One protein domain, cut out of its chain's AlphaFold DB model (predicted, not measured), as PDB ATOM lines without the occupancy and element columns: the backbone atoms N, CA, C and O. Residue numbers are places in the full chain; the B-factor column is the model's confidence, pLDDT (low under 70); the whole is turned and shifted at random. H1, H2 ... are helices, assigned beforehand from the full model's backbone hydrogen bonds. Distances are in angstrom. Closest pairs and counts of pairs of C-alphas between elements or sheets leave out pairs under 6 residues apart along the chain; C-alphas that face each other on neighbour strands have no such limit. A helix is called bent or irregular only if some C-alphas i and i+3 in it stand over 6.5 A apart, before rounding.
ATOM      1  N   GLU A  47     149.099 150.886 179.684       49.06
ATOM      2  CA  GLU A  47     150.127 150.213 180.494       49.06
ATOM      3  C   GLU A  47     149.530 149.085 181.348       49.06
ATOM      4  O   GLU A  47     150.116 148.007 181.475       49.06
ATOM      5  N   MET A  48     148.301 149.269 181.843       41.41
ATOM      6  CA  MET A  48     147.618 148.274 182.675       41.41
ATOM      7  C   MET A  48     147.208 147.020 181.881       41.41
ATOM      8  O   MET A  48     147.129 145.929 182.447       41.41
ATOM      9  N   LYS A  49     147.016 147.134 180.557       48.09
ATOM     10  CA  LYS A  49     146.850 145.973 179.659       48.09
ATOM     11  C   LYS A  49     148.186 145.402 179.181       48.09
ATOM     12  O   LYS A  49     148.298 144.184 179.038       48.09
ATOM     13  N   ALA A  50     149.211 146.237 179.007       48.12
ATOM     14  CA  ALA A  50     150.564 145.776 178.706       48.12
ATOM     15  C   ALA A  50     151.139 144.888 179.824       48.12
ATOM     16  O   ALA A  50     151.936 143.996 179.537       48.12
ATOM     17  N   GLY A  51     150.677 145.047 181.070       49.44
ATOM     18  CA  GLY A  51     150.999 144.177 182.209       49.44
ATOM     19  C   GLY A  51     150.718 142.677 182.003       49.44
ATOM     20  O   GLY A  51     151.360 141.854 182.648       49.44
ATOM     21  N   LYS A  52     149.825 142.296 181.073       53.19
ATOM     22  CA  LYS A  52     149.554 140.885 180.715       53.19
ATOM     23  C   LYS A  52     150.453 140.322 179.605       53.19
ATOM     24  O   LYS A  52     150.383 139.131 179.314       53.19
ATOM     25  N   LEU A  53     151.271 141.159 178.969       54.44
ATOM     26  CA  LEU A  53     152.210 140.743 177.925       54.44
ATOM     27  C   LEU A  53     153.516 140.222 178.546       54.44
ATOM     28  O   LEU A  53     153.881 140.695 179.622       54.44
ATOM     29  N   PRO A  54     154.227 139.285 177.891       61.75
ATOM     30  CA  PRO A  54     155.544 138.832 178.342       61.75
ATOM     31  C   PRO A  54     156.480 140.033 178.531       61.75
ATOM     32  O   PRO A  54     156.555 140.905 177.657       61.75
ATOM     33  N   ALA A  55     157.132 140.098 179.695       62.59
ATOM     34  CA  ALA A  55     157.901 141.259 180.145       62.59
ATOM     35  C   ALA A  55     158.983 141.647 179.126       62.59
ATOM     36  O   ALA A  55     159.158 142.818 178.811       62.59
ATOM     37  N   GLU A  56     159.590 140.646 178.497       63.84
ATOM     38  CA  GLU A  56     160.689 140.785 177.545       63.84
ATOM     39  C   GLU A  56     160.264 141.457 176.231       63.84
ATOM     40  O   GLU A  56     161.087 142.054 175.536       63.84
ATOM     41  N   GLY A  57     158.986 141.339 175.861       64.69
ATOM     42  CA  GLY A  57     158.417 141.983 174.678       64.69
ATOM     43  C   GLY A  57     157.875 143.385 174.958       64.69
ATOM     44  O   GLY A  57     157.769 144.190 174.033       64.69
ATOM     45  N   ARG A  58     157.546 143.688 176.220       72.81
ATOM     46  CA  ARG A  58     157.010 144.989 176.633       72.81
ATOM     47  C   ARG A  58     158.066 146.075 176.525       72.81
ATOM     48  O   ARG A  58     157.767 147.119 175.961       72.81
ATOM     49  N   ASP A  59     159.278 145.797 176.985       74.25
ATOM     50  CA  ASP A  59     160.367 146.777 176.983       74.25
ATOM     51  C   ASP A  59     160.742 147.172 175.552       74.25
ATOM     52  O   ASP A  59     160.816 148.354 175.226       74.25
ATOM     53  N   VAL A  60     160.841 146.186 174.652       80.94
ATOM     54  CA  VAL A  60     161.071 146.417 173.216       80.94
ATOM     55  C   VAL A  60     159.947 147.250 172.596       80.94
ATOM     56  O   VAL A  60     160.205 148.171 171.823       80.94
ATOM     57  N   LEU A  61     158.691 146.930 172.914       81.19
ATOM     58  CA  LEU A  61     157.533 147.636 172.370       81.19
ATOM     59  C   LEU A  61     157.437 149.068 172.924       81.19
ATOM     60  O   LEU A  61     157.076 149.977 172.184       81.19
ATOM     61  N   LEU A  62     157.817 149.291 174.183       81.06
ATOM     62  CA  LEU A  62     157.878 150.617 174.794       81.06
ATOM     63  C   LEU A  62     158.995 151.463 174.160       81.06
ATOM     64  O   LEU A  62     158.746 152.582 173.718       81.06
ATOM     65  N   LEU A  63     160.205 150.916 174.034       81.75
ATOM     66  CA  LEU A  63     161.349 151.605 173.429       81.75
ATOM     67  C   LEU A  63     161.075 151.966 171.961       81.75
ATOM     68  O   LEU A  63     161.201 153.121 171.562       81.75
ATOM     69  N   VAL A  64     160.628 151.008 171.149       81.44
ATOM     70  CA  VAL A  64     160.461 151.232 169.705       81.44
ATOM     71  C   VAL A  64     159.161 151.972 169.375       81.44
ATOM     72  O   VAL A  64     159.172 152.884 168.553       81.44
ATOM     73  N   CYS A  65     158.028 151.603 169.983       79.19
ATOM     74  CA  CYS A  65     156.722 152.162 169.605       79.19
ATOM     75  C   CYS A  65     156.283 153.361 170.453       79.19
ATOM     76  O   CYS A  65     155.503 154.166 169.950       79.19
ATOM     77  N   VAL A  66     156.740 153.489 171.705       79.19
ATOM     78  CA  VAL A  66     156.365 154.619 172.580       79.19
ATOM     79  C   VAL A  66     157.448 155.695 172.587       79.19
ATOM     80  O   VAL A  66     157.124 156.865 172.420       79.19
ATOM     81  N   GLN A  67     158.725 155.324 172.714       80.44
ATOM     82  CA  GLN A  67     159.836 156.288 172.659       80.44
ATOM     83  C   GLN A  67     160.301 156.604 171.229       80.44
ATOM     84  O   GLN A  67     161.094 157.521 171.037       80.44
ATOM     85  N   GLY A  68     159.820 155.871 170.218       81.56
ATOM     86  CA  GLY A  68     160.225 156.076 168.821       81.56
ATOM     87  C   GLY A  68     161.685 155.702 168.549       81.56
ATOM     88  O   GLY A  68     162.273 156.172 167.576       81.56
ATOM     89  N   MET A  69     162.280 154.878 169.416       81.75
ATOM     90  CA  MET A  69     163.679 154.486 169.335       81.75
ATOM     91  C   MET A  69     163.925 153.592 168.112       81.75
ATOM     92  O   MET A  69     163.104 152.737 167.759       81.75
ATOM     93  N   SER A  70     165.073 153.768 167.452       81.06
ATOM     94  CA  SER A  70     165.438 152.923 166.317       81.06
ATOM     95  C   SER A  70     165.728 151.489 166.775       81.06
ATOM     96  O   SER A  70     166.167 151.253 167.902       81.06
ATOM     97  N   TYR A  71     165.547 150.503 165.890       81.38
ATOM     98  CA  TYR A  71     165.867 149.106 166.213       81.38
ATOM     99  C   TYR A  71     167.318 148.920 166.669       81.38
ATOM    100  O   TYR A  71     167.591 148.032 167.468       81.38
ATOM    101  N   ARG A  72     168.244 149.738 166.158       79.06
ATOM    102  CA  ARG A  72     169.663 149.677 166.513       79.06
ATOM    103  C   ARG A  72     169.912 150.209 167.922       79.06
ATOM    104  O   ARG A  72     170.670 149.599 168.664       79.06
ATOM    105  N   ASP A  73     169.252 151.292 168.304       79.00
ATOM    106  CA  ASP A  73     169.401 151.848 169.651       79.00
ATOM    107  C   ASP A  73     168.713 150.942 170.683       79.00
ATOM    108  O   ASP A  73     169.280 150.676 171.736       79.00
ATOM    109  N   ALA A  74     167.583 150.318 170.324       81.12
ATOM    110  CA  ALA A  74     166.946 149.292 171.152       81.12
ATOM    111  C   ALA A  74     167.835 148.044 171.347       81.12
ATOM    112  O   ALA A  74     167.846 147.459 172.426       81.12
ATOM    113  N   VAL A  75     168.599 147.641 170.324       86.06
ATOM    114  CA  VAL A  75     169.622 146.578 170.424       86.06
ATOM    115  C   VAL A  75     170.708 146.949 171.432       86.06
ATOM    116  O   VAL A  75     171.107 146.106 172.232       86.06
ATOM    117  N   HIS A  76     171.177 148.197 171.399       83.06
ATOM    118  CA  HIS A  76     172.197 148.687 172.323       83.06
ATOM    119  C   HIS A  76     171.677 148.793 173.761       83.06
ATOM    120  O   HIS A  76     172.376 148.368 174.675       83.06
ATOM    121  N   GLU A  77     170.455 149.290 173.949       81.31
ATOM    122  CA  GLU A  77     169.834 149.471 175.267       81.31
ATOM    123  C   GLU A  77     169.503 148.134 175.944       81.31
ATOM    124  O   GLU A  77     169.732 147.945 177.135       81.31
ATOM    125  N   LEU A  78     168.988 147.168 175.176       80.44
ATOM    126  CA  LEU A  78     168.549 145.873 175.704       80.44
ATOM    127  C   LEU A  78     169.639 144.791 175.656       80.44
ATOM    128  O   LEU A  78     169.449 143.709 176.212       80.44
ATOM    129  N   GLY A  79     170.754 145.040 174.963       83.81
ATOM    130  CA  GLY A  79     171.857 144.086 174.819       83.81
ATOM    131  C   GLY A  79     171.508 142.811 174.036       83.81
ATOM    132  O   GLY A  79     172.172 141.790 174.205       83.81
ATOM    133  N   ILE A  80     170.471 142.846 173.194       83.75
ATOM    134  CA  ILE A  80     169.982 141.700 172.402       83.75
ATOM    135  C   ILE A  80     170.180 141.927 170.903       83.75
ATOM    136  O   ILE A  80     170.285 143.059 170.447       83.75
ATOM    137  N   SER A  81     170.200 140.859 170.100       84.56
ATOM    138  CA  SER A  81     170.391 140.987 168.646       84.56
ATOM    139  C   SER A  81     169.202 141.661 167.941       84.56
ATOM    140  O   SER A  81     168.054 141.529 168.362       84.56
ATOM    141  N   THR A  82     169.435 142.310 166.794       83.56
ATOM    142  CA  THR A  82     168.364 142.944 165.994       83.56
ATOM    143  C   THR A  82     167.273 141.957 165.573       83.56
ATOM    144  O   THR A  82     166.102 142.321 165.462       83.56
ATOM    145  N   VAL A  83     167.645 140.698 165.322       85.38
ATOM    146  CA  VAL A  83     166.699 139.624 164.979       85.38
ATOM    147  C   VAL A  83     165.793 139.316 166.171       85.38
ATOM    148  O   VAL A  83     164.587 139.158 166.007       85.38
ATOM    149  N   GLU A  84     166.359 139.316 167.373       82.62
ATOM    150  CA  GLU A  84     165.633 139.074 168.612       82.62
ATOM    151  C   GLU A  84     164.728 140.248 169.001       82.62
ATOM    152  O   GLU A  84     163.593 140.023 169.410       82.62
ATOM    153  N   VAL A  85     165.160 141.494 168.768       85.56
ATOM    154  CA  VAL A  85     164.296 142.685 168.889       85.56
ATOM    155  C   VAL A  85     163.061 142.545 167.997       85.56
ATOM    156  O   VAL A  85     161.936 142.730 168.458       85.56
ATOM    157  N   LYS A  86     163.249 142.170 166.725       83.81
ATOM    158  CA  LYS A  86     162.143 141.992 165.771       83.81
ATOM    159  C   LYS A  86     161.192 140.865 166.184       83.81
ATOM    160  O   LYS A  86     159.979 141.054 166.116       83.81
ATOM    161  N   ASP A  87     161.718 139.723 166.625       83.25
ATOM    162  CA  ASP A  87     160.893 138.588 167.060       83.25
ATOM    163  C   ASP A  87     160.113 138.909 168.348       83.25
ATOM    164  O   ASP A  87     158.904 138.677 168.427       83.25
ATOM    165  N   ARG A  88     160.762 139.546 169.332       82.38
ATOM    166  CA  ARG A  88     160.102 140.018 170.560       82.38
ATOM    167  C   ARG A  88     159.012 141.045 170.259       82.38
ATOM    168  O   ARG A  88     157.916 140.934 170.808       82.38
ATOM    169  N   LEU A  89     159.264 141.982 169.345       83.75
ATOM    170  CA  LEU A  89     158.284 142.984 168.919       83.75
ATOM    171  C   LEU A  89     157.080 142.347 168.211       83.75
ATOM    172  O   LEU A  89     155.936 142.696 168.505       83.75
ATOM    173  N   LEU A  90     157.312 141.377 167.321       84.62
ATOM    174  CA  LEU A  90     156.243 140.639 166.646       84.62
ATOM    175  C   LEU A  90     155.342 139.916 167.656       84.62
ATOM    176  O   LEU A  90     154.117 140.039 167.600       84.62
ATOM    177  N   ARG A  91     155.940 139.199 168.613       81.81
ATOM    178  CA  ARG A  91     155.204 138.471 169.658       81.81
ATOM    179  C   ARG A  91     154.439 139.414 170.584       81.81
ATOM    180  O   ARG A  91     153.278 139.144 170.891       81.81
ATOM    181  N   ALA A  92     155.051 140.528 170.985       83.88
ATOM    182  CA  ALA A  92     154.403 141.546 171.805       83.88
ATOM    183  C   ALA A  92     153.192 142.157 171.087       83.88
ATOM    184  O   ALA A  92     152.117 142.273 171.675       83.88
ATOM    185  N   ARG A  93     153.325 142.457 169.788       83.25
ATOM    186  CA  ARG A  93     152.230 142.978 168.962       83.25
ATOM    187  C   ARG A  93     151.089 141.973 168.816       83.25
ATOM    188  O   ARG A  93     149.933 142.351 168.971       83.25
ATOM    189  N   LEU A  94     151.396 140.696 168.579       83.38
ATOM    190  CA  LEU A  94     150.389 139.628 168.522       83.38
ATOM    191  C   LEU A  94     149.660 139.454 169.859       83.38
ATOM    192  O   LEU A  94     148.442 139.291 169.882       83.38
ATOM    193  N   GLY A  95     150.388 139.507 170.976       81.62
ATOM    194  CA  GLY A  95     149.783 139.472 172.305       81.62
ATOM    195  C   GLY A  95     148.876 140.676 172.553       81.62
ATOM    196  O   GLY A  95     147.797 140.526 173.126       81.62
ATOM    197  N   LEU A  96     149.285 141.862 172.093       78.44
ATOM    198  CA  LEU A  96     148.504 143.083 172.250       78.44
ATOM    199  C   LEU A  96     147.204 143.012 171.443       78.44
ATOM    200  O   LEU A  96     146.149 143.292 171.999       78.44
ATOM    201  N   ILE A  97     147.265 142.559 170.186       83.50
ATOM    202  CA  ILE A  97     146.084 142.332 169.335       83.50
ATOM    203  C   ILE A  97     145.104 141.372 170.024       83.50
ATOM    204  O   ILE A  97     143.945 141.721 170.219       83.50
ATOM    205  N   ARG A  98     145.592 140.223 170.517       81.12
ATOM    206  CA  ARG A  98     144.775 139.248 171.269       81.12
ATOM    207  C   ARG A  98     144.153 139.816 172.545       81.12
ATOM    208  O   ARG A  98     143.106 139.356 172.968       81.12
ATOM    209  N   THR A  99     144.809 140.776 173.193       79.00
ATOM    210  CA  THR A  99     144.321 141.391 174.443       79.00
ATOM    211  C   THR A  99     143.329 142.528 174.179       79.00
ATOM    212  O   THR A  99     142.554 142.909 175.061       79.00
ATOM    213  N   LEU A 100     143.387 143.114 172.985       78.75
ATOM    214  CA  LEU A 100     142.490 144.171 172.542       78.75
ATOM    215  C   LEU A 100     141.298 143.637 171.732       78.75
ATOM    216  O   LEU A 100     140.444 144.450 171.394       78.75
ATOM    217  N   ASP A 101     141.227 142.320 171.479       70.06
ATOM    218  CA  ASP A 101     140.233 141.670 170.604       70.06
ATOM    219  C   ASP A 101     140.078 142.406 169.258       70.06
ATOM    220  O   ASP A 101     138.971 142.645 168.773       70.06
TER     221      ASP A 101
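This is residues 47 to 101 of the 102 residues of the protein "Sigma70_r4_2 domain-containing protein" of Skermanella sp. TT6 (UniProt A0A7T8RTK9). One long helix, H4, runs the length of the domain like a beam, and three shorter helices sit in a row along one side of it: H3 at its first residues, H2 packed on its middle, and the very short H1 loosely placed near its later turns. H2 stands about at a right angle to H4, and together with H3 it makes a helical hairpin. The printed part has 55 residues with four named helices, in the order H1, H2, H3, H4 along the chain, and no named strand; the class is all helix. The whole is compact, with a radius of gyration of the C-alphas of 10.7 A, and elongated, with spans of 31 by 19 by 15 A.

H4, residues 82 to 100, touches H2, residues 55 to 66, about perpendicular at 88 degrees. The closest C-alphas of the two are those of Arg 88 and Gly 57, 4.9 A apart; H4 touches H2 with residues 85 to 93 alone, and H2 touches H4 with residues 56 to 61 alone. H3, residues 71 to 78, touches H4 about perpendicular at 90 degrees, with residues 82 to 85 of H4 alone; the closest C-alphas are those of Val 75 and Thr 82, 5.9 A apart. H2 and H3 form a helical hairpin: they touch at a steep tilt of 44 degrees, opposite ways. Their closest C-alphas are those of Leu 63 and Ala 74, 6.5 A apart, and H2 touches H3 with residues 60 to 64 alone. The helix packing is mostly crossed, with 0 of these 3 touching pairs at a shallow tilt. H1, residues 47 to 50, is close to H2 but not clearly touching, the closest C-alphas being those of Ala 50 and Arg 58, 6.8 A apart. H1 is also close to H4 but not clearly touching, the closest C-alphas being those of Ala 50 and Leu 96, 7.3 A apart. H1 and H3 are apart. Every O i to N i+4 pair is within hydrogen-bond range in H3 and H4, and 7 of 8 are in H2; H1 is too short for such a pair.

H4 is the longest helix, 26.7 A from C-alpha 82 at (168.364, 142.944, 165.994) to C-alpha 100 at (142.490, 144.171, 172.542). H2 measures 15.4 A from C-alpha 55 to C-alpha 66; it is neither bent nor irregular, but only just: C-alphas 56 and 59 are 6.0 A apart. H3 measures 10.4 A from C-alpha 71 to C-alpha 78. H1 begins at C-alpha 47, at (150.127, 150.213, 180.494), and measures 4.8 A to C-alpha 50.

The two C-alphas farthest apart are those of His 76 and Asp 101, 32.8 A. The printed part has no cut, and its three links, H1 to H2, H2 to H3 and H3 to H4, are tight. The model's mean pLDDT over the printed part is 75.9, and residues 47 to 57 are under 70.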